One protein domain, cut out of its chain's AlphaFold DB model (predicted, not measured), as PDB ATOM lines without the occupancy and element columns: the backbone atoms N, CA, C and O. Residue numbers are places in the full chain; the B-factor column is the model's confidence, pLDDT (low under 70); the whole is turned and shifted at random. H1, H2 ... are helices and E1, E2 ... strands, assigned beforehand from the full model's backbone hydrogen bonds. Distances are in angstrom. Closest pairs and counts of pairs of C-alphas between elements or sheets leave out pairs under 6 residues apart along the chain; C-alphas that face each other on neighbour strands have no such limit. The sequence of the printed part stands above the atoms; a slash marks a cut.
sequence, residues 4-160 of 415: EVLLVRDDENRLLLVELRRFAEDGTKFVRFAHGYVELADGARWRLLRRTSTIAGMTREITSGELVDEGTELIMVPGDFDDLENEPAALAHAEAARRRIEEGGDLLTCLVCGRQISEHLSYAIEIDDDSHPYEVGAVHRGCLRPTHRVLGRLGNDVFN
ATOM      1  N   GLU A   4     221.426 232.851 201.814       92.94
ATOM      2  CA  GLU A   4     220.294 231.937 201.881       92.94
ATOM      3  C   GLU A   4     220.675 230.736 202.751       92.94
ATOM      4  O   GLU A   4     221.660 230.054 202.474       92.94
ATOM      5  N   VAL A   5     219.911 230.486 203.815       95.31
ATOM      6  CA  VAL A   5     220.167 229.369 204.733       95.31
ATOM      7  C   VAL A   5     219.027 228.376 204.634       95.31
ATOM      8  O   VAL A   5     217.862 228.716 204.855       95.31
ATOM      9  N   LEU A   6     219.370 227.136 204.302       96.31
ATOM     10  CA  LEU A   6     218.426 226.088 203.957       96.31
ATOM     11  C   LEU A   6     218.563 224.904 204.908       96.31
ATOM     12  O   LEU A   6     219.664 224.420 205.156       96.31
ATOM     13  N   LEU A   7     217.426 224.408 205.386       96.38
ATOM     14  CA  LEU A   7     217.316 223.082 205.978       96.38
ATOM     15  C   LEU A   7     216.607 222.188 204.964       96.38
ATOM     16  O   LEU A   7     215.459 222.460 204.593       96.38
ATOM     17  N   VAL A   8     217.294 221.149 204.496       96.38
ATOM     18  CA  VAL A   8     216.836 220.313 203.379       96.38
ATOM     19  C   VAL A   8     217.073 218.834 203.642       96.38
ATOM     20  O   VAL A   8     217.886 218.462 204.487       96.38
ATOM     21  N   ARG A   9     216.381 217.992 202.875       95.12
ATOM     22  CA  ARG A   9     216.762 216.596 202.671       95.12
ATOM     23  C   ARG A   9     217.204 216.381 201.236       95.12
ATOM     24  O   ARG A   9     216.480 216.764 200.316       95.12
ATOM     25  N   ASP A  10     218.376 215.790 201.070       93.56
ATOM     26  CA  ASP A  10     218.889 215.416 199.756       93.56
ATOM     27  C   ASP A  10     218.261 214.107 199.238       93.56
ATOM     28  O   ASP A  10     217.355 213.543 199.858       93.56
ATOM     29  N   ASP A  11     218.747 213.626 198.092       89.94
ATOM     30  CA  ASP A  11     218.255 212.405 197.436       89.94
ATOM     31  C   ASP A  11     218.528 211.128 198.251       89.94
ATOM     32  O   ASP A  11     217.806 210.138 198.125       89.94
ATOM     33  N   GLU A  12     219.535 211.154 199.128       91.62
ATOM     34  CA  GLU A  12     219.838 210.081 200.083       91.62
ATOM     35  C   GLU A  12     219.049 210.234 201.396       91.62
ATOM     36  O   GLU A  12     219.250 209.476 202.348       91.62
ATOM     37  N   ASN A  13     218.122 211.198 201.457       90.25
ATOM     38  CA  ASN A  13     217.299 211.532 202.615       90.25
ATOM     39  C   ASN A  13     218.107 212.009 203.844       90.25
ATOM     40  O   ASN A  13     217.578 212.026 204.965       90.25
ATOM     41  N   ARG A  14     219.361 212.439 203.648       93.19
ATOM     42  CA  ARG A  14     220.222 213.018 204.689       93.19
ATOM     43  C   ARG A  14     219.762 214.433 205.008       93.19
ATOM     44  O   ARG A  14     219.358 215.174 204.115       93.19
ATOM     45  N   LEU A  15     219.808 214.812 206.283       95.25
ATOM     46  CA  LEU A  15     219.416 216.147 206.724       95.25
ATOM     47  C   LEU A  15     220.614 217.096 206.631       95.25
ATOM     48  O   LEU A  15     221.618 216.903 207.319       95.25
ATOM     49  N   LEU A  16     220.494 218.124 205.792       95.50
ATOM     50  CA  LEU A  16     221.563 219.086 205.539       95.50
ATOM     51  C   LEU A  16     221.153 220.485 206.011       95.50
ATOM     52  O   LEU A  16     220.051 220.950 205.708       95.50
ATOM     53  N   LEU A  17     222.068 221.167 206.703       95.25
ATOM     54  CA  LEU A  17     222.027 222.611 206.928       95.25
ATOM     55  C   LEU A  17     223.026 223.267 205.979       95.25
ATOM     56  O   LEU A  17     224.232 223.108 206.156       95.25
ATOM     57  N   VAL A  18     222.524 223.992 204.985       94.94
ATOM     58  CA  VAL A  18     223.337 224.546 203.898       94.94
ATOM     59  C   VAL A  18     223.253 226.065 203.914       94.94
ATOM     60  O   VAL A  18     222.161 226.631 203.974       94.94
ATOM     61  N   GLU A  19     224.403 226.724 203.836       93.81
ATOM     62  CA  GLU A  19     224.491 228.161 203.588       93.81
ATOM     63  C   GLU A  19     224.923 228.405 202.140       93.81
ATOM     64  O   GLU A  19     225.936 227.877 201.684       93.81
ATOM     65  N   LEU A  20     224.149 229.206 201.408       92.25
ATOM     66  CA  LEU A  20     224.374 229.526 200.002       92.25
ATOM     67  C   LEU A  20     224.407 231.041 199.789       92.25
ATOM     68  O   LEU A  20     223.715 231.801 200.475       92.25
ATOM     69  N   ARG A  21     225.144 231.481 198.762       92.00
ATOM     70  CA  ARG A  21     224.938 232.814 198.187       92.00
ATOM     71  C   ARG A  21     223.580 232.856 197.489       92.00
ATOM     72  O   ARG A  21     223.185 231.896 196.829       92.00
ATOM     73  N   ARG A  22     222.861 233.967 197.617       90.75
ATOM     74  CA  ARG A  22     221.521 234.119 197.036       90.75
ATOM     75  C   ARG A  22     221.555 234.536 195.569       90.75
ATOM     76  O   ARG A  22     220.708 234.096 194.793       90.75
ATOM     77  N   PHE A  23     222.520 235.374 195.200       92.38
ATOM     78  CA  PHE A  23     222.647 235.941 193.860       92.38
ATOM     79  C   PHE A  23     223.959 235.512 193.213       92.38
ATOM     80  O   PHE A  23     224.973 235.394 193.900       92.38
ATOM     81  N   ALA A  24     223.934 235.277 191.905       89.88
ATOM     82  CA  ALA A  24     225.122 235.181 191.070       89.88
ATOM     83  C   ALA A  24     225.707 236.581 190.800       89.88
ATOM     84  O   ALA A  24     225.103 237.601 191.135       89.88
ATOM     85  N   GLU A  25     226.885 236.640 190.176       87.25
ATOM     86  CA  GLU A  25     227.580 237.907 189.889       87.25
ATOM     87  C   GLU A  25     226.794 238.840 188.955       87.25
ATOM     88  O   GLU A  25     226.921 240.060 189.044       87.25
ATOM     89  N   ASP A  26     225.944 238.281 188.091       89.75
ATOM     90  CA  ASP A  26     225.051 239.033 187.204       89.75
ATOM     91  C   ASP A  26     223.754 239.503 187.897       89.75
ATOM     92  O   ASP A  26     222.901 240.133 187.270       89.75
ATOM     93  N   GLY A  27     223.598 239.209 189.193       87.81
ATOM     94  CA  GLY A  27     222.426 239.544 189.997       87.81
ATOM     95  C   GLY A  27     221.250 238.575 189.851       87.81
ATOM     96  O   GLY A  27     220.225 238.776 190.504       87.81
ATOM     97  N   THR A  28     221.364 237.522 189.037       90.19
ATOM     98  CA  THR A  28     220.336 236.475 188.953       90.19
ATOM     99  C   THR A  28     220.331 235.602 190.208       90.19
ATOM    100  O   THR A  28     221.314 235.530 190.945       90.19
ATOM    101  N   LYS A  29     219.205 234.943 190.500       90.88
ATOM    102  CA  LYS A  29     219.104 234.047 191.660       90.88
ATOM    103  C   LYS A  29     219.956 232.798 191.449       90.88
ATOM    104  O   LYS A  29     219.858 232.154 190.409       90.88
ATOM    105  N   PHE A  30     220.726 232.429 192.468       90.12
ATOM    106  CA  PHE A  30     221.618 231.270 192.427       90.12
ATOM    107  C   PHE A  30     220.872 229.931 192.526       90.12
ATOM    108  O   PHE A  30     221.311 228.925 191.973       90.12
ATOM    109  N   VAL A  31     219.732 229.922 193.220       92.44
ATOM    110  CA  VAL A  31     218.854 228.757 193.380       92.44
ATOM    111  C   VAL A  31     217.405 229.132 193.107       92.44
ATOM    112  O   VAL A  31     217.013 230.298 193.230       92.44
ATOM    113  N   ARG A  32     216.599 228.129 192.758       93.75
ATOM    114  CA  ARG A  32     215.161 228.281 192.517       93.75
ATOM    115  C   ARG A  32     214.360 227.475 193.525       93.75
ATOM    116  O   ARG A  32     214.824 226.452 194.023       93.75
ATOM    117  N   PHE A  33     213.149 227.936 193.822       94.75
ATOM    118  CA  PHE A  33     212.255 227.279 194.770       94.75
ATOM    119  C   PHE A  33     210.922 226.996 194.098       94.75
ATOM    120  O   PHE A  33     210.261 227.911 193.609       94.75
ATOM    121  N   ALA A  34     210.522 225.727 194.089       90.00
ATOM    122  CA  ALA A  34     209.272 225.302 193.481       90.00
ATOM    123  C   ALA A  34     208.745 224.040 194.166       90.00
ATOM    124  O   ALA A  34     209.499 223.117 194.471       90.00
ATOM    125  N   HIS A  35     207.433 223.993 194.404       86.94
ATOM    126  CA  HIS A  35     206.723 222.800 194.885       86.94
ATOM    127  C   HIS A  35     207.316 222.137 196.149       86.94
ATOM    128  O   HIS A  35     207.235 220.923 196.307       86.94
ATOM    129  N   GLY A  36     207.905 222.922 197.059       90.81
ATOM    130  CA  GLY A  36     208.524 222.402 198.287       90.81
ATOM    131  C   GLY A  36     209.946 221.857 198.108       90.81
ATOM    132  O   GLY A  36     210.438 221.154 198.989       90.81
ATOM    133  N   TYR A  37     210.608 222.189 197.001       94.81
ATOM    134  CA  TYR A  37     211.993 221.827 196.715       94.81
ATOM    135  C   TYR A  37     212.847 223.070 196.465       94.81
ATOM    136  O   TYR A  37     212.335 224.121 196.067       94.81
ATOM    137  N   VAL A  38     214.151 222.918 196.690       95.69
ATOM    138  CA  VAL A  38     215.183 223.795 196.135       95.69
ATOM    139  C   VAL A  38     215.817 223.109 194.927       95.69
ATOM    140  O   VAL A  38     216.128 221.919 194.978       95.69
ATOM    141  N   GLU A  39     215.980 223.863 193.847       94.38
ATOM    142  CA  GLU A  39     216.655 223.462 192.613       94.38
ATOM    143  C   GLU A  39     217.997 224.186 192.510       94.38
ATOM    144  O   GLU A  39     218.055 225.422 192.515       94.38
ATOM    145  N   LEU A  40     219.070 223.396 192.448       89.88
ATOM    146  CA  LEU A  40     220.438 223.875 192.278       89.88
ATOM    147  C   LEU A  40     220.781 224.042 190.791       89.88
ATOM    148  O   LEU A  40     220.114 223.500 189.911       89.88
ATOM    149  N   ALA A  41     221.855 224.781 190.505       84.00
ATOM    150  CA  ALA A  41     222.287 225.075 189.136       84.00
ATOM    151  C   ALA A  41     222.687 223.827 188.320       84.00
ATOM    152  O   ALA A  41     222.596 223.839 187.096       84.00
ATOM    153  N   ASP A  42     223.111 222.751 188.987       84.56
ATOM    154  CA  ASP A  42     223.442 221.459 188.371       84.56
ATOM    155  C   ASP A  42     222.209 220.568 188.115       84.56
ATOM    156  O   ASP A  42     222.335 219.476 187.560       84.56
ATOM    157  N   GLY A  43     221.014 221.041 188.486       86.56
ATOM    158  CA  GLY A  43     219.747 220.329 188.344       86.56
ATOM    159  C   GLY A  43     219.387 219.424 189.524       86.56
ATOM    160  O   GLY A  43     218.317 218.813 189.490       86.56
ATOM    161  N   ALA A  44     220.224 219.336 190.564       89.75
ATOM    162  CA  ALA A  44     219.881 218.599 191.776       89.75
ATOM    163  C   ALA A  44     218.664 219.228 192.480       89.75
ATOM    164  O   ALA A  44     218.493 220.453 192.503       89.75
ATOM    165  N   ARG A  45     217.810 218.375 193.060       94.31
ATOM    166  CA  ARG A  45     216.556 218.781 193.712       94.31
ATOM    167  C   ARG A  45     216.516 218.271 195.136       94.31
ATOM    168  O   ARG A  45     216.375 217.078 195.361       94.31
ATOM    169  N   TRP A  46     216.560 219.175 196.104       96.25
ATOM    170  CA  TRP A  46     216.479 218.793 197.512       96.25
ATOM    171  C   TRP A  46     215.138 219.189 198.104       96.25
ATOM    172  O   TRP A  46     214.614 220.274 197.835       96.25
ATOM    173  N   ARG A  47     214.562 218.305 198.923       96.12
ATOM    174  CA  ARG A  47     213.308 218.583 199.619       96.12
ATOM    175  C   ARG A  47     213.555 219.668 200.653       96.12
ATOM    176  O   ARG A  47     214.360 219.496 201.564       96.12
ATOM    177  N   LEU A  48     212.815 220.757 200.547       95.69
ATOM    178  CA  LEU A  48     212.953 221.894 201.434       95.69
ATOM    179  C   LEU A  48     212.127 221.696 202.704       95.69
ATOM    180  O   LEU A  48     210.929 221.414 202.640       95.69
ATOM    181  N   LEU A  49     212.760 221.885 203.859       94.75
ATOM    182  CA  LEU A  49     212.088 221.887 205.159       94.75
ATOM    183  C   LEU A  49     211.913 223.313 205.687       94.75
ATOM    184  O   LEU A  49     210.834 223.661 206.173       94.75
ATOM    185  N   ARG A  50     212.945 224.157 205.561       95.00
ATOM    186  CA  ARG A  50     212.899 225.557 206.005       95.00
ATOM    187  C   ARG A  50     213.920 226.430 205.274       95.00
ATOM    188  O   ARG A  50     214.994 225.953 204.914       95.00
ATOM    189  N   ARG A  51     213.596 227.720 205.126       95.00
ATOM    190  CA  ARG A  51     214.483 228.794 204.647       95.00
ATOM    191  C   ARG A  51     214.575 229.905 205.684       95.00
ATOM    192  O   ARG A  51     213.543 230.345 206.197       95.00
ATOM    193  N   THR A  52     215.772 230.409 205.952       95.94
ATOM    194  CA  THR A  52     215.975 231.586 206.806       95.94
ATOM    195  C   THR A  52     217.017 232.527 206.216       95.94
ATOM    196  O   THR A  52     217.864 232.148 205.411       95.94
ATOM    197  N   SER A  53     216.974 233.783 206.653       94.00
ATOM    198  CA  SER A  53     217.950 234.794 206.254       94.00
ATOM    199  C   SER A  53     219.329 234.624 206.888       94.00
ATOM    200  O   SER A  53     220.306 235.166 206.383       94.00
ATOM    201  N   THR A  54     219.407 233.908 208.012       92.12
ATOM    202  CA  THR A  54     220.623 233.749 208.816       92.12
ATOM    203  C   THR A  54     220.677 232.367 209.460       92.12
ATOM    204  O   THR A  54     219.632 231.778 209.769       92.12
ATOM    205  N   ILE A  55     221.894 231.888 209.747       91.56
ATOM    206  CA  ILE A  55     222.122 230.648 210.506       91.56
ATOM    207  C   ILE A  55     221.516 230.768 211.902       91.56
ATOM    208  O   ILE A  55     220.782 229.883 212.318       91.56
ATOM    209  N   ALA A  56     221.714 231.895 212.592       91.75
ATOM    210  CA  ALA A  56     221.121 232.127 213.912       91.75
ATOM    211  C   ALA A  56     219.580 232.065 213.892       91.75
ATOM    212  O   ALA A  56     218.950 231.629 214.856       91.75
ATOM    213  N   GLY A  57     218.952 232.498 212.793       92.31
ATOM    214  CA  GLY A  57     217.530 232.275 212.538       92.31
ATOM    215  C   GLY A  57     217.194 230.788 212.455       92.31
ATOM    216  O   GLY A  57     216.337 230.330 213.203       92.31
ATOM    217  N   MET A  58     217.907 230.037 211.610       93.88
ATOM    218  CA  MET A  58     217.684 228.600 211.430       93.88
ATOM    219  C   MET A  58     217.890 227.813 212.724       93.88
ATOM    220  O   MET A  58     217.064 226.976 213.073       93.88
ATOM    221  N   THR A  59     218.948 228.111 213.479       91.69
ATOM    222  CA  THR A  59     219.229 227.464 214.762       91.69
ATOM    223  C   THR A  59     218.057 227.629 215.726       91.69
ATOM    224  O   THR A  59     217.636 226.650 216.326       91.69
ATOM    225  N   ARG A  60     217.457 228.825 215.824       90.12
ATOM    226  CA  ARG A  60     216.262 229.042 216.663       90.12
ATOM    227  C   ARG A  60     215.046 228.236 216.210       90.12
ATOM    228  O   ARG A  60     214.225 227.878 217.053       90.12
ATOM    229  N   GLU A  61     214.897 227.990 214.911       89.00
ATOM    230  CA  GLU A  61     213.831 227.129 214.390       89.00
ATOM    231  C   GLU A  61     214.103 225.656 214.725       89.00
ATOM    232  O   GLU A  61     213.214 224.970 215.216       89.00
ATOM    233  N   ILE A  62     215.339 225.181 214.552       89.62
ATOM    234  CA  ILE A  62     215.730 223.802 214.886       89.62
ATOM    235  C   ILE A  62     215.580 223.540 216.392       89.62
ATOM    236  O   ILE A  62     214.953 222.562 216.784       89.62
ATOM    237  N   THR A  63     216.079 224.439 217.247       86.31
ATOM    238  CA  THR A  63     216.001 224.298 218.713       86.31
ATOM    239  C   THR A  63     214.566 224.332 219.246       86.31
ATOM    240  O   THR A  63     214.322 223.853 220.348       86.31
ATOM    241  N   SER A  64     213.601 224.859 218.484       80.62
ATOM    242  CA  SER A  64     212.189 224.809 218.889       80.62
ATOM    243  C   SER A  64     211.609 223.387 218.911       80.62
ATOM    244  O   SER A  64     210.568 223.176 219.528       80.62
ATOM    245  N   GLY A  65     212.277 222.422 218.263       72.75
ATOM    246  CA  GLY A  65     211.854 221.021 218.183       72.75
ATOM    247  C   GLY A  65     210.800 220.732 217.110       72.75
ATOM    248  O   GLY A  65     210.422 219.582 216.932       72.75
ATOM    249  N   GLU A  66     210.328 221.741 216.367       75.38
ATOM    250  CA  GLU A  66     209.270 221.560 215.358       75.38
ATOM    251  C   GLU A  66     209.786 221.025 214.005       75.38
ATOM    252  O   GLU A  66     209.004 220.517 213.203       75.38
ATOM    253  N   LEU A  67     211.087 221.160 213.715       81.69
ATOM    254  CA  LEU A  67     211.655 220.850 212.391       81.69
ATOM    255  C   LEU A  67     212.482 219.565 212.332       81.69
ATOM    256  O   LEU A  67     212.646 219.000 211.249       81.69
ATOM    257  N   VAL A  68     213.064 219.155 213.457       83.88
ATOM    258  CA  VAL A  68     214.041 218.066 213.524       83.88
ATOM    259  C   VAL A  68     213.837 217.310 214.829       83.88
ATOM    260  O   VAL A  68     213.838 217.924 215.894       83.88
ATOM    261  N   ASP A  69     213.695 215.988 214.736       81.19
ATOM    262  CA  ASP A  69     213.583 215.120 215.905       81.19
ATOM    263  C   ASP A  69     214.911 215.056 216.668       81.19
ATOM    264  O   ASP A  69     216.000 215.074 216.074       81.19
ATOM    265  N   GLU A  70     214.822 214.929 217.991       77.00
ATOM    266  CA  GLU A  70     215.987 214.779 218.860       77.00
ATOM    267  C   GLU A  70     216.833 213.562 218.440       77.00
ATOM    268  O   GLU A  70     216.319 212.470 218.206       77.00
ATOM    269  N   GLY A  71     218.150 213.756 218.320       75.38
ATOM    270  CA  GLY A  71     219.091 212.709 217.904       75.38
ATOM    271  C   GLY A  71     219.261 212.530 216.390       75.38
ATOM    272  O   GLY A  71     220.068 211.698 215.978       75.38
ATOM    273  N   THR A  72     218.564 213.307 215.552       84.19
ATOM    274  CA  THR A  72     218.805 213.302 214.098       84.19
ATOM    275  C   THR A  72     220.184 213.883 213.776       84.19
ATOM    276  O   THR A  72     220.510 214.993 214.197       84.19
ATOM    277  N   GLU A  73     220.988 213.162 212.992       88.81
ATOM    278  CA  GLU A  73     222.271 213.666 212.494       88.81
ATOM    279  C   GLU A  73     222.043 214.811 211.495       88.81
ATOM    280  O   GLU A  73     221.366 214.643 210.478       88.81
ATOM    281  N   LEU A  74     222.605 215.983 211.802       90.31
ATOM    282  CA  LEU A  74     222.559 217.171 210.956       90.31
ATOM    283  C   LEU A  74     223.938 217.417 210.347       90.31
ATOM    284  O   LEU A  74     224.888 217.744 211.059       90.31
ATOM    285  N   ILE A  75     224.036 217.312 209.024       93.44
ATOM    286  CA  ILE A  75     225.272 217.599 208.297       93.44
ATOM    287  C   ILE A  75     225.290 219.091 207.969       93.44
ATOM    288  O   ILE A  75     224.440 219.585 207.225       93.44
ATOM    289  N   MET A  76     226.256 219.822 208.521       90.12
ATOM    290  CA  MET A  76     226.448 221.224 208.160       90.12
ATOM    291  C   MET A  76     227.337 221.339 206.927       90.12
ATOM    292  O   MET A  76     228.458 220.834 206.912       90.12
ATOM    293  N   VAL A  77     226.848 222.061 205.927       89.19
ATOM    294  CA  VAL A  77     227.599 222.468 204.742       89.19
ATOM    295  C   VAL A  77     227.805 223.980 204.852       89.19
ATOM    296  O   VAL A  77     226.929 224.749 204.439       89.19
ATOM    297  N   PRO A  78     228.896 224.424 205.504       80.00
ATOM    298  CA  PRO A  78     229.148 225.843 205.691       80.00
ATOM    299  C   PRO A  78     229.454 226.507 204.352       80.00
ATOM    300  O   PRO A  78     230.126 225.933 203.492       80.00
ATOM    301  N   GLY A  79     228.978 227.736 204.206       79.81
ATOM    302  CA  GLY A  79     229.368 228.605 203.115       79.81
ATOM    303  C   GLY A  79     230.678 229.305 203.447       79.81
ATOM    304  O   GLY A  79     230.777 229.948 204.490       79.81
ATOM    305  N   ASP A  80     231.673 229.202 202.570       79.81
ATOM    306  CA  ASP A  80     232.877 230.031 202.654       79.81
ATOM    307  C   ASP A  80     232.665 231.270 201.787       79.81
ATOM    308  O   ASP A  80     232.881 231.257 200.573       79.81
ATOM    309  N   PHE A  81     232.106 232.308 202.404       80.25
ATOM    310  CA  PHE A  81     231.749 233.538 201.719       80.25
ATOM    311  C   PHE A  81     232.296 234.751 202.466       80.25
ATOM    312  O   PHE A  81     232.187 234.835 203.692       80.25
ATOM    313  N   ASP A  82     232.791 235.722 201.697       78.94
ATOM    314  CA  ASP A  82     233.111 237.062 202.178       78.94
ATOM    315  C   ASP A  82     231.809 237.838 202.529       78.94
ATOM    316  O   ASP A  82     230.810 237.312 203.041       78.94
ATOM    317  N   ASP A  83     231.797 239.140 202.264       84.00
ATOM    318  CA  ASP A  83     230.724 240.059 202.604       84.00
ATOM    319  C   ASP A  83     229.570 240.043 201.585       84.00
ATOM    320  O   ASP A  83     229.333 241.003 200.849       84.00
ATOM    321  N   LEU A  84     228.815 238.938 201.562       87.62
ATOM    322  CA  LEU A  84     227.634 238.777 200.697       87.62
ATOM    323  C   LEU A  84     226.563 239.853 200.921       87.62
ATOM    324  O   LEU A  84     225.741 240.116 200.043       87.62
ATOM    325  N   GLU A  85     226.505 240.445 202.114       87.69
ATOM    326  CA  GLU A  85     225.439 241.382 202.468       87.69
ATOM    327  C   GLU A  85     225.619 242.752 201.802       87.69
ATOM    328  O   GLU A  85     224.617 243.430 201.559       87.69
ATOM    329  N   ASN A  86     226.860 243.109 201.454       90.38
ATOM    330  CA  ASN A  86     227.216 244.360 200.787       90.38
ATOM    331  C   ASN A  86     227.385 244.228 199.262       90.38
ATOM    332  O   ASN A  86     227.735 245.205 198.596       90.38
ATOM    333  N   GLU A  87     227.092 243.061 198.679       92.00
ATOM    334  CA  GLU A  87     227.046 242.909 197.223       92.00
ATOM    335  C   GLU A  87     225.939 243.796 196.603       92.00
ATOM    336  O   GLU A  87     224.844 243.906 197.170       92.00
ATOM    337  N   PRO A  88     226.152 244.395 195.411       93.00
ATOM    338  CA  PRO A  88     225.174 245.295 194.791       93.00
ATOM    339  C   PRO A  88     223.770 244.693 194.639       93.00
ATOM    340  O   PRO A  88     222.778 245.366 194.923       93.00
ATOM    341  N   ALA A  89     223.678 243.417 194.247       93.25
ATOM    342  CA  ALA A  89     222.406 242.707 194.124       93.25
ATOM    343  C   ALA A  89     221.717 242.525 195.486       93.25
ATOM    344  O   ALA A  89     220.516 242.758 195.611       93.25
ATOM    345  N   ALA A  90     222.480 242.190 196.532       93.56
ATOM    346  CA  ALA A  90     221.961 242.025 197.886       93.56
ATOM    347  C   ALA A  90     221.433 243.340 198.483       93.56
ATOM    348  O   ALA A  90     220.419 243.315 199.190       93.56
ATOM    349  N   LEU A  91     222.089 244.469 198.188       94.25
ATOM    350  CA  LEU A  91     221.655 245.811 198.588       94.25
ATOM    351  C   LEU A  91     220.401 246.255 197.827       94.25
ATOM    352  O   LEU A  91     219.436 246.704 198.445       94.25
ATOM    353  N   ALA A  92     220.385 246.084 196.501       93.19
ATOM    354  CA  ALA A  92     219.223 246.403 195.674       93.19
ATOM    355  C   ALA A  92     217.991 245.593 196.103       93.19
ATOM    356  O   ALA A  92     216.891 246.135 196.225       93.19
ATOM    357  N   HIS A  93     218.188 244.308 196.403       92.88
ATOM    358  CA  HIS A  93     217.128 243.430 196.878       92.88
ATOM    359  C   HIS A  93     216.622 243.820 198.273       92.88
ATOM    360  O   HIS A  93     215.415 243.847 198.513       92.88
ATOM    361  N   ALA A  94     217.523 244.178 199.194       92.38
ATOM    362  CA  ALA A  94     217.144 244.662 200.520       92.38
ATOM    363  C   ALA A  94     216.317 245.959 200.447       92.38
ATOM    364  O   ALA A  94     215.312 246.087 201.148       92.38
ATOM    365  N   GLU A  95     216.690 246.891 199.568       93.12
ATOM    366  CA  GLU A  95     215.926 248.119 199.327       93.12
ATOM    367  C   GLU A  95     214.550 247.822 198.712       93.12
ATOM    368  O   GLU A  95     213.548 248.405 199.130       93.12
ATOM    369  N   ALA A  96     214.461 246.870 197.776       90.50
ATOM    370  CA  ALA A  96     213.184 246.432 197.215       90.50
ATOM    371  C   ALA A  96     212.266 245.815 198.287       90.50
ATOM    372  O   ALA A  96     211.078 246.135 198.336       90.50
ATOM    373  N   ALA A  97     212.808 244.977 199.176       90.75
ATOM    374  CA  ALA A  97     212.072 244.424 200.312       90.75
ATOM    375  C   ALA A  97     211.563 245.526 201.257       90.75
ATOM    376  O   ALA A  97     210.398 245.511 201.653       90.75
ATOM    377  N   ARG A  98     212.415 246.510 201.578       90.31
ATOM    378  CA  ARG A  98     212.059 247.645 202.439       90.31
ATOM    379  C   ARG A  98     210.913 248.462 201.847       90.31
ATOM    380  O   ARG A  98     209.926 248.697 202.536       90.31
ATOM    381  N   ARG A  99     210.998 248.816 200.561       90.25
ATOM    382  CA  ARG A  99     209.924 249.542 199.863       90.25
ATOM    383  C   ARG A  99     208.609 248.779 199.868       90.25
ATOM    384  O   ARG A  99     207.576 249.382 200.113       90.25
ATOM    385  N   ARG A 100     208.629 247.455 199.678       88.00
ATOM    386  CA  ARG A 100     207.408 246.632 199.745       88.00
ATOM    387  C   ARG A 100     206.724 246.704 201.110       88.00
ATOM    388  O   ARG A 100     205.503 246.812 201.163       88.00
ATOM    389  N   ILE A 101     207.501 246.685 202.193       86.94
ATOM    390  CA  ILE A 101     206.965 246.851 203.549       86.94
ATOM    391  C   ILE A 101     206.392 248.268 203.724       86.94
ATOM    392  O   ILE A 101     205.286 248.412 204.235       86.94
ATOM    393  N   GLU A 102     207.107 249.302 203.272       86.69
ATOM    394  CA  GLU A 102     206.700 250.710 203.421       86.69
ATOM    395  C   GLU A 102     205.468 251.091 202.579       86.69
ATOM    396  O   GLU A 102     204.617 251.847 203.044       86.69
ATOM    397  N   GLU A 103     205.354 250.574 201.354       82.38
ATOM    398  CA  GLU A 103     204.306 250.943 200.393       82.38
ATOM    399  C   GLU A 103     202.992 250.166 200.592       82.38
ATOM    400  O   GLU A 103     201.948 250.612 200.113       82.38
ATOM    401  N   GLY A 104     203.005 249.025 201.292       67.88
ATOM    402  CA  GLY A 104     201.803 248.187 201.411       67.88
ATOM    403  C   GLY A 104     201.811 247.094 202.480       67.88
ATOM    404  O   GLY A 104     200.868 246.305 202.523       67.88
ATOM    405  N   GLY A 105     202.831 247.014 203.338       67.00
ATOM    406  CA  GLY A 105     202.940 245.954 204.338       67.00
ATOM    407  C   GLY A 105     202.032 246.180 205.546       67.00
ATOM    408  O   GLY A 105     202.460 246.766 206.540       67.00
ATOM    409  N   ASP A 106     200.796 245.672 205.514       83.44
ATOM    410  CA  ASP A 106     200.029 245.475 206.748       83.44
ATOM    411  C   ASP A 106     200.599 244.267 207.506       83.44
ATOM    412  O   ASP A 106     200.245 243.120 207.246       83.44
ATOM    413  N   LEU A 107     201.510 244.524 208.450       87.38
ATOM    414  CA  LEU A 107     202.131 243.477 209.273       87.38
ATOM    415  C   LEU A 107     201.154 242.803 210.248       87.38
ATOM    416  O   LEU A 107     201.533 241.839 210.910       87.38
ATOM    417  N   LEU A 108     199.917 243.297 210.349       90.50
ATOM    418  CA  LEU A 108     198.849 242.648 211.099       90.50
ATOM    419  C   LEU A 108     197.971 241.774 210.208       90.50
ATOM    420  O   LEU A 108     197.067 241.141 210.725       90.50
ATOM    421  N   THR A 109     198.231 241.678 208.904       91.94
ATOM    422  CA  THR A 109     197.511 240.767 208.008       91.94
ATOM    423  C   THR A 109     198.458 239.699 207.478       91.94
ATOM    424  O   THR A 109     199.536 239.988 206.964       91.94
ATOM    425  N   CYS A 110     198.065 238.433 207.601       92.75
ATOM    426  CA  CYS A 110     198.872 237.325 207.120       92.75
ATOM    427  C   CYS A 110     198.880 237.268 205.593       92.75
ATOM    428  O   CYS A 110     197.829 237.095 204.977       92.75
ATOM    429  N   LEU A 111     200.075 237.279 204.996       93.00
ATOM    430  CA  LEU A 111     200.252 237.163 203.541       93.00
ATOM    431  C   LEU A 111     199.675 235.872 202.937       93.00
ATOM    432  O   LEU A 111     199.402 235.806 201.747       93.00
ATOM    433  N   VAL A 112     199.509 234.820 203.741       92.69
ATOM    434  CA  VAL A 112     199.148 233.484 203.244       92.69
ATOM    435  C   VAL A 112     197.650 233.236 203.307       92.69
ATOM    436  O   VAL A 112     197.079 232.707 202.358       92.69
ATOM    437  N   CYS A 113     197.018 233.551 204.440       90.38
ATOM    438  CA  CYS A 113     195.594 233.280 204.646       90.38
ATOM    439  C   CYS A 113     194.716 234.535 204.549       90.38
ATOM    440  O   CYS A 113     193.495 234.405 204.537       90.38
ATOM    441  N   GLY A 114     195.313 235.733 204.518       89.50
ATOM    442  CA  GLY A 114     194.601 237.013 204.503       89.50
ATOM    443  C   GLY A 114     193.918 237.386 205.825       89.50
ATOM    444  O   GLY A 114     193.270 238.427 205.895       89.50
ATOM    445  N   ARG A 115     194.036 236.559 206.873       88.62
ATOM    446  CA  ARG A 115     193.454 236.828 208.200       88.62
ATOM    447  C   ARG A 115     194.382 237.685 209.054       88.62
ATOM    448  O   ARG A 115     195.584 237.762 208.796       88.62
ATOM    449  N   GLN A 116     193.818 238.292 210.091       92.00
ATOM    450  CA  GLN A 116     194.564 239.144 211.010       92.00
ATOM    451  C   GLN A 116     195.516 238.332 211.890       92.00
ATOM    452  O   GLN A 116     195.188 237.237 212.331       92.00
ATOM    453  N   ILE A 117     196.695 238.876 212.162       92.19
ATOM    454  CA  ILE A 117     197.703 238.316 213.051       92.19
ATOM    455  C   ILE A 117     197.538 238.974 214.415       92.19
ATOM    456  O   ILE A 117     197.888 240.137 214.613       92.19
ATOM    457  N   SER A 118     197.064 238.184 215.369       91.56
ATOM    458  CA  SER A 118     196.984 238.542 216.787       91.56
ATOM    459  C   SER A 118     197.655 237.500 217.690       91.56
ATOM    460  O   SER A 118     197.345 237.379 218.873       91.56
ATOM    461  N   GLU A 119     198.590 236.725 217.134       89.12
ATOM    462  CA  GLU A 119     199.447 235.797 217.877       89.12
ATOM    463  C   GLU A 119     200.632 236.548 218.499       89.12
ATOM    464  O   GLU A 119     201.222 237.416 217.854       89.12
ATOM    465  N   HIS A 120     201.050 236.174 219.716       89.50
ATOM    466  CA  HIS A 120     202.247 236.753 220.344       89.50
ATOM    467  C   HIS A 120     203.479 236.676 219.435       89.50
ATOM    468  O   HIS A 120     204.227 237.648 219.344       89.50
ATOM    469  N   LEU A 121     203.675 235.531 218.774       90.81
ATOM    470  CA  LEU A 121     204.788 235.287 217.865       90.81
ATOM    471  C   LEU A 121     204.269 235.028 216.457       90.81
ATOM    472  O   LEU A 121     203.526 234.077 216.232       90.81
ATOM    473  N   SER A 122     204.743 235.830 215.512       93.50
ATOM    474  CA  SER A 122     204.548 235.634 214.075       93.50
ATOM    475  C   SER A 122     205.882 235.740 213.338       93.50
ATOM    476  O   SER A 122     206.910 236.109 213.919       93.50
ATOM    477  N   TYR A 123     205.896 235.385 212.056       94.44
ATOM    478  CA  TYR A 123     207.102 235.461 211.236       94.44
ATOM    479  C   TYR A 123     207.034 236.622 210.266       94.44
ATOM    480  O   TYR A 123     206.059 236.753 209.535       94.44
ATOM    481  N   ALA A 124     208.115 237.397 210.200       94.50
ATOM    482  CA  ALA A 124     208.389 238.231 209.043       94.50
ATOM    483  C   ALA A 124     209.029 237.342 207.975       94.50
ATOM    484  O   ALA A 124     210.064 236.713 208.227       94.50
ATOM    485  N   ILE A 125     208.410 237.274 206.804       95.44
ATOM    486  CA  ILE A 125     208.834 236.408 205.714       95.44
ATOM    487  C   ILE A 125     208.979 237.168 204.409       95.44
ATOM    488  O   ILE A 125     208.457 238.264 204.217       95.44
ATOM    489  N   GLU A 126     209.650 236.494 203.499       94.75
ATOM    490  CA  GLU A 126     209.757 236.821 202.100       94.75
ATOM    491  C   GLU A 126     209.245 235.622 201.287       94.75
ATOM    492  O   GLU A 126     209.703 234.486 201.467       94.75
ATOM    493  N   ILE A 127     208.259 235.877 200.427       94.25
ATOM    494  CA  ILE A 127     207.774 234.938 199.417       94.25
ATOM    495  C   ILE A 127     208.579 235.224 198.158       94.25
ATOM    496  O   ILE A 127     208.394 236.236 197.486       94.25
ATOM    497  N   ASP A 128     209.525 234.334 197.895       92.75
ATOM    498  CA  ASP A 128     210.433 234.422 196.762       92.75
ATOM    499  C   ASP A 128     210.616 233.019 196.179       92.75
ATOM    500  O   ASP A 128     211.626 232.348 196.417       92.75
ATOM    501  N   ASP A 129     209.568 232.548 195.506       91.62
ATOM    502  CA  ASP A 129     209.490 231.260 194.819       91.62
ATOM    503  C   ASP A 129     208.882 231.432 193.419       91.62
ATOM    504  O   ASP A 129     208.353 232.490 193.086       91.62
ATOM    505  N   ASP A 130     208.997 230.409 192.575       90.06
ATOM    506  CA  ASP A 130     208.613 230.513 191.160       90.06
ATOM    507  C   ASP A 130     207.094 230.497 190.935       90.06
ATOM    508  O   ASP A 130     206.623 230.762 189.829       90.06
ATOM    509  N   SER A 131     206.316 230.135 191.958       87.75
ATOM    510  CA  SER A 131     204.861 229.978 191.856       87.75
ATOM    511  C   SER A 131     204.095 231.239 192.255       87.75
ATOM    512  O   SER A 131     202.898 231.320 191.979       87.75
ATOM    513  N   HIS A 132     204.753 232.211 192.892       90.25
ATOM    514  CA  HIS A 132     204.100 233.388 193.460       90.25
ATOM    515  C   HIS A 132     204.839 234.687 193.099       90.25
ATOM    516  O   HIS A 132     206.055 234.683 192.898       90.25
ATOM    517  N   PRO A 133     204.127 235.827 193.034       89.81
ATOM    518  CA  PRO A 133     204.765 237.135 193.000       89.81
ATOM    519  C   PRO A 133     205.671 237.352 194.215       89.81
ATOM    520  O   PRO A 133     205.425 236.827 195.298       89.81
ATOM    521  N   TYR A 134     206.697 238.180 194.032       90.75
ATOM    522  CA  TYR A 134     207.566 238.583 195.128       90.75
ATOM    523  C   TYR A 134     206.805 239.419 196.166       90.75
ATOM    524  O   TYR A 134     206.331 240.517 195.848       90.75
ATOM    525  N   GLU A 135     206.750 238.932 197.405       93.06
ATOM    526  CA  GLU A 135     206.072 239.590 198.526       93.06
ATOM    527  C   GLU A 135     206.903 239.528 199.812       93.06
ATOM    528  O   GLU A 135     207.670 238.595 200.042       93.06
ATOM    529  N   VAL A 136     206.740 240.533 200.677       94.12
ATOM    530  CA  VAL A 136     207.404 240.617 201.984       94.12
ATOM    531  C   VAL A 136     206.399 241.117 203.010       94.12
ATOM    532  O   VAL A 136     205.695 242.092 202.759       94.12
ATOM    533  N   GLY A 137     206.323 240.460 204.165       94.38
ATOM    534  CA  GLY A 137     205.315 240.777 205.175       94.38
ATOM    535  C   GLY A 137     205.284 239.769 206.310       94.38
ATOM    536  O   GLY A 137     206.270 239.076 206.559       94.38
ATOM    537  N   ALA A 138     204.159 239.701 207.017       94.00
ATOM    538  CA  ALA A 138     203.996 238.840 208.180       94.00
ATOM    539  C   ALA A 138     203.117 237.617 207.882       94.00
ATOM    540  O   ALA A 138     202.231 237.651 207.025       94.00
ATOM    541  N   VAL A 139     203.340 236.523 208.610       94.69
ATOM    542  CA  VAL A 139     202.472 235.337 208.597       94.69
ATOM    543  C   VAL A 139     202.289 234.759 209.992       94.69
ATOM    544  O   VAL A 139     203.217 234.796 210.805       94.69
ATOM    545  N   HIS A 140     201.118 234.166 210.247       93.44
ATOM    546  CA  HIS A 140     200.907 233.323 211.427       93.44
ATOM    547  C   HIS A 140     201.940 232.207 211.482       93.44
ATOM    548  O   HIS A 140     202.371 231.694 210.441       93.44
ATOM    549  N   ARG A 141     202.259 231.752 212.695       91.38
ATOM    550  CA  ARG A 141     203.170 230.616 212.887       91.38
ATOM    551  C   ARG A 141     202.685 229.383 212.119       91.38
ATOM    552  O   ARG A 141     203.460 228.753 211.406       91.38
ATOM    553  N   GLY A 142     201.381 229.101 212.191       90.75
ATOM    554  CA  GLY A 142     200.750 227.975 211.494       90.75
ATOM    555  C   GLY A 142     200.640 228.126 209.970       90.75
ATOM    556  O   GLY A 142     200.419 227.137 209.278       90.75
ATOM    557  N   CYS A 143     200.806 229.334 209.423       93.50
ATOM    558  CA  CYS A 143     200.747 229.582 207.977       93.50
ATOM    559  C   CYS A 143     202.122 229.516 207.295       93.50
ATOM    560  O   CYS A 143     202.221 229.663 206.072       93.50
ATOM    561  N   LEU A 144     203.195 229.312 208.061       92.81
ATOM    562  CA  LEU A 144     204.552 229.295 207.542       92.81
ATOM    563  C   LEU A 144     204.821 228.031 206.701       92.81
ATOM    564  O   LEU A 144     204.911 226.919 207.217       92.81
ATOM    565  N   ARG A 145     205.053 228.201 205.396       92.88
ATOM    566  CA  ARG A 145     205.404 227.117 204.462       92.88
ATOM    567  C   ARG A 145     206.922 226.976 204.316       92.88
ATOM    568  O   ARG A 145     207.626 227.965 204.511       92.88
ATOM    569  N   PRO A 146     207.451 225.792 203.951       93.31
ATOM    570  CA  PRO A 146     208.892 225.589 203.766       93.31
ATOM    571  C   PRO A 146     209.548 226.570 202.788       93.31
ATOM    572  O   PRO A 146     210.668 227.010 203.035       93.31
ATOM    573  N   THR A 147     208.843 226.943 201.712       94.44
ATOM    574  CA  THR A 147     209.334 227.886 200.693       94.44
ATOM    575  C   THR A 147     209.357 229.336 201.159       94.44
ATOM    576  O   THR A 147     210.002 230.144 200.503       94.44
ATOM    577  N   HIS A 148     208.723 229.693 202.276       95.44
ATOM    578  CA  HIS A 148     208.815 231.049 202.808       95.44
ATOM    579  C   HIS A 148     210.176 231.256 203.463       95.44
ATOM    580  O   HIS A 148     210.565 230.501 204.361       95.44
ATOM    581  N   ARG A 149     210.885 232.306 203.047       95.38
ATOM    582  CA  ARG A 149     212.154 232.687 203.657       95.38
ATOM    583  C   ARG A 149     211.891 233.518 204.900       95.38
ATOM    584  O   ARG A 149     211.393 234.635 204.811       95.38
ATOM    585  N   VAL A 150     212.228 232.979 206.068       95.69
ATOM    586  CA  VAL A 150     212.053 233.687 207.340       95.69
ATOM    587  C   VAL A 150     213.125 234.765 207.475       95.69
ATOM    588  O   VAL A 150     214.317 234.469 207.572       95.69
ATOM    589  N   LEU A 151     212.688 236.020 207.516       93.94
ATOM    590  CA  LEU A 151     213.536 237.184 207.757       93.94
ATOM    591  C   LEU A 151     213.765 237.401 209.253       93.94
ATOM    592  O   LEU A 151     214.860 237.783 209.664       93.94
ATOM    593  N   GLY A 152     212.740 237.132 210.063       92.56
ATOM    594  CA  GLY A 152     212.766 237.318 211.506       92.56
ATOM    595  C   GLY A 152     211.471 236.870 212.179       92.56
ATOM    596  O   GLY A 152     210.550 236.375 211.532       92.56
ATOM    597  N   ARG A 153     211.409 237.052 213.500       91.81
ATOM    598  CA  ARG A 153     210.201 236.832 214.303       91.81
ATOM    599  C   ARG A 153     209.700 238.179 214.806       91.81
ATOM    600  O   ARG A 153     210.512 239.019 215.195       91.81
ATOM    601  N   LEU A 154     208.391 238.360 214.805       90.94
ATOM    602  CA  LEU A 154     207.718 239.523 215.359       90.94
ATOM    603  C   LEU A 154     207.077 239.097 216.678       90.94
ATOM    604  O   LEU A 154     206.339 238.113 216.715       90.94
ATOM    605  N   GLY A 155     207.410 239.813 217.748       90.50
ATOM    606  CA  GLY A 155     206.841 239.628 219.078       90.50
ATOM    607  C   GLY A 155     205.915 240.788 219.426       90.50
ATOM    608  O   GLY A 155     206.269 241.939 219.175       90.50
ATOM    609  N   ASN A 156     204.753 240.501 220.010       89.25
ATOM    610  CA  ASN A 156     203.848 241.531 220.518       89.25
ATOM    611  C   ASN A 156     203.342 241.183 221.926       89.25
ATOM    612  O   ASN A 156     202.729 240.133 222.136       89.25
ATOM    613  N   ASP A 157     203.594 242.071 222.890       89.00
ATOM    614  CA  ASP A 157     203.232 241.868 224.298       89.00
ATOM    615  C   ASP A 157     201.726 241.996 224.552       89.00
ATOM    616  O   ASP A 157     201.188 241.310 225.420       89.00
ATOM    617  N   VAL A 158     201.014 242.815 223.768       86.31
ATOM    618  CA  VAL A 158     199.549 242.940 223.863       86.31
ATOM    619  C   VAL A 158     198.890 241.616 223.489       86.31
ATOM    620  O   VAL A 158     197.972 241.165 224.172       86.31
ATOM    621  N   PHE A 159     199.390 240.968 222.439       90.25
ATOM    622  CA  PHE A 159     198.902 239.661 221.997       90.25
ATOM    623  C   PHE A 159     199.281 238.555 222.988       90.25
ATOM    624  O   PHE A 159     198.477 237.665 223.252       90.25
ATOM    625  N   ASN A 160     200.456 238.654 223.620       89.75
ATOM    626  CA  ASN A 160     200.853 237.747 224.699       89.75
ATOM    627  C   ASN A 160     199.927 237.833 225.917       89.75
ATOM    628  O   ASN A 160     199.572 236.816 226.506       89.75
TER     629      ASN A 160
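AT A GLANCE: This is residues 4 to 160 of the 415 residues of an uncharacterized protein of Catellatospora sp. IY07-71 (UniProt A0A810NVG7). Picture one strongly twisted sheet in two wings: a larger wing of E6, E2, E1, E5, E4 and E3, and a smaller wing of E9, E7 and E8, joined where the end of E5 pairs with the beginning of E9. H1 packs across E5 near that join, the long H2 covers E8 of the smaller wing, and the short H3 follows E9 at the far end of that wing. The printed part has 157 residues, with three named helices and nine named strands in the order E1 E2 E3 E4 E5 H1 E6 H2 E7 E8 E9 H3. The sheet is branched and mixed, with E2 and E6, and E5 and E9, as its parallel pairs, and the class is mixed, helices and strands. The whole is compact, with a radius of gyration of the C-alphas of 15.8 A and spans of 43 by 41 by 28 A.

IN THESE COORDINATES: Find C-alpha 4 at (220.294, 231.937, 201.881); from there E1, residues 4 to 9, runs 15.8 A to C-alpha 9. Next comes E2, residues 15 to 21, 19.5 A long, then the short E3, residues 32 to 34, and E4, residues 37 to 39. E5, residues 45 to 52, is 18.3 A from first to last C-alpha and bends by 78 degrees at residue 49. H1 takes residues 55 to 63 over 12.0 A, and E6 residues 74 to 77. Look for C-alpha 88 at (225.174, 245.295, 194.791), where H2, residues 88 to 104, begins its 24.5 A. E7, residues 121 to 127, is 18.7 A long, E8, residues 135 to 140, 15.2 A, and E9, residues 149 to 155, 17.7 A. H3, residues 157 to 160, ends at C-alpha 160, (200.853, 237.747, 224.699).

HOW THE PARTS SIT: Begin at E1, which forms a hairpin with E2; N 6 and O 18 are 2.9 A apart, within hydrogen-bond range. On the other side of E2 lies E6, parallel to it, with N 77 and O 17 at 2.8 A. On the other side of E1 lies E5, antiparallel, with N 7 and O 50 at 2.9 A. E3, E4 and E5 make a meander, each strand the antiparallel neighbour of the one before, with N 39 and O 32 at 2.8 A and N 38 and O 46 at 2.9 A. E5 has staggered pairing: E4 pairs over its residues 45 to 47, E1 over 47 to 52 and E9 over 51 to 52. There E9 is parallel to E5, with N 150 and O 51 at 2.9 A. H1 is on the sheet over E5, across the strands at 75 degrees on the local plane, with a height over the sheet of 7.2 A; its closest C-alphas to E5 are those of Met 58 and Thr 52, 5.8 A apart. H2 is on the sheet over E8, only just slantwise to the strands at 59.6 degrees on the local plane; the closest C-alphas are those of Ala 97 and Val 136, at 6.3 A. E7 has E9 on one side, N 124 and O 152 at 3.0 A, and E8 on the other, N 125 and O 137 at 2.8 A. H3 is not on the sheet, and H1 and H2 are apart. In H1 and H2 every O i to N i+4 pair is within hydrogen-bond range; H3 is too short for one.

THE WHOLE: The two C-alphas farthest apart are those of Asp 42 and Val 158, at 47.9 A. The printed part has no cut. The link from H2 to E7, residues 105 to 120, is long. The mean pLDDT of the printed part is 90.3; look at residues 104 to 105 for the two under 70.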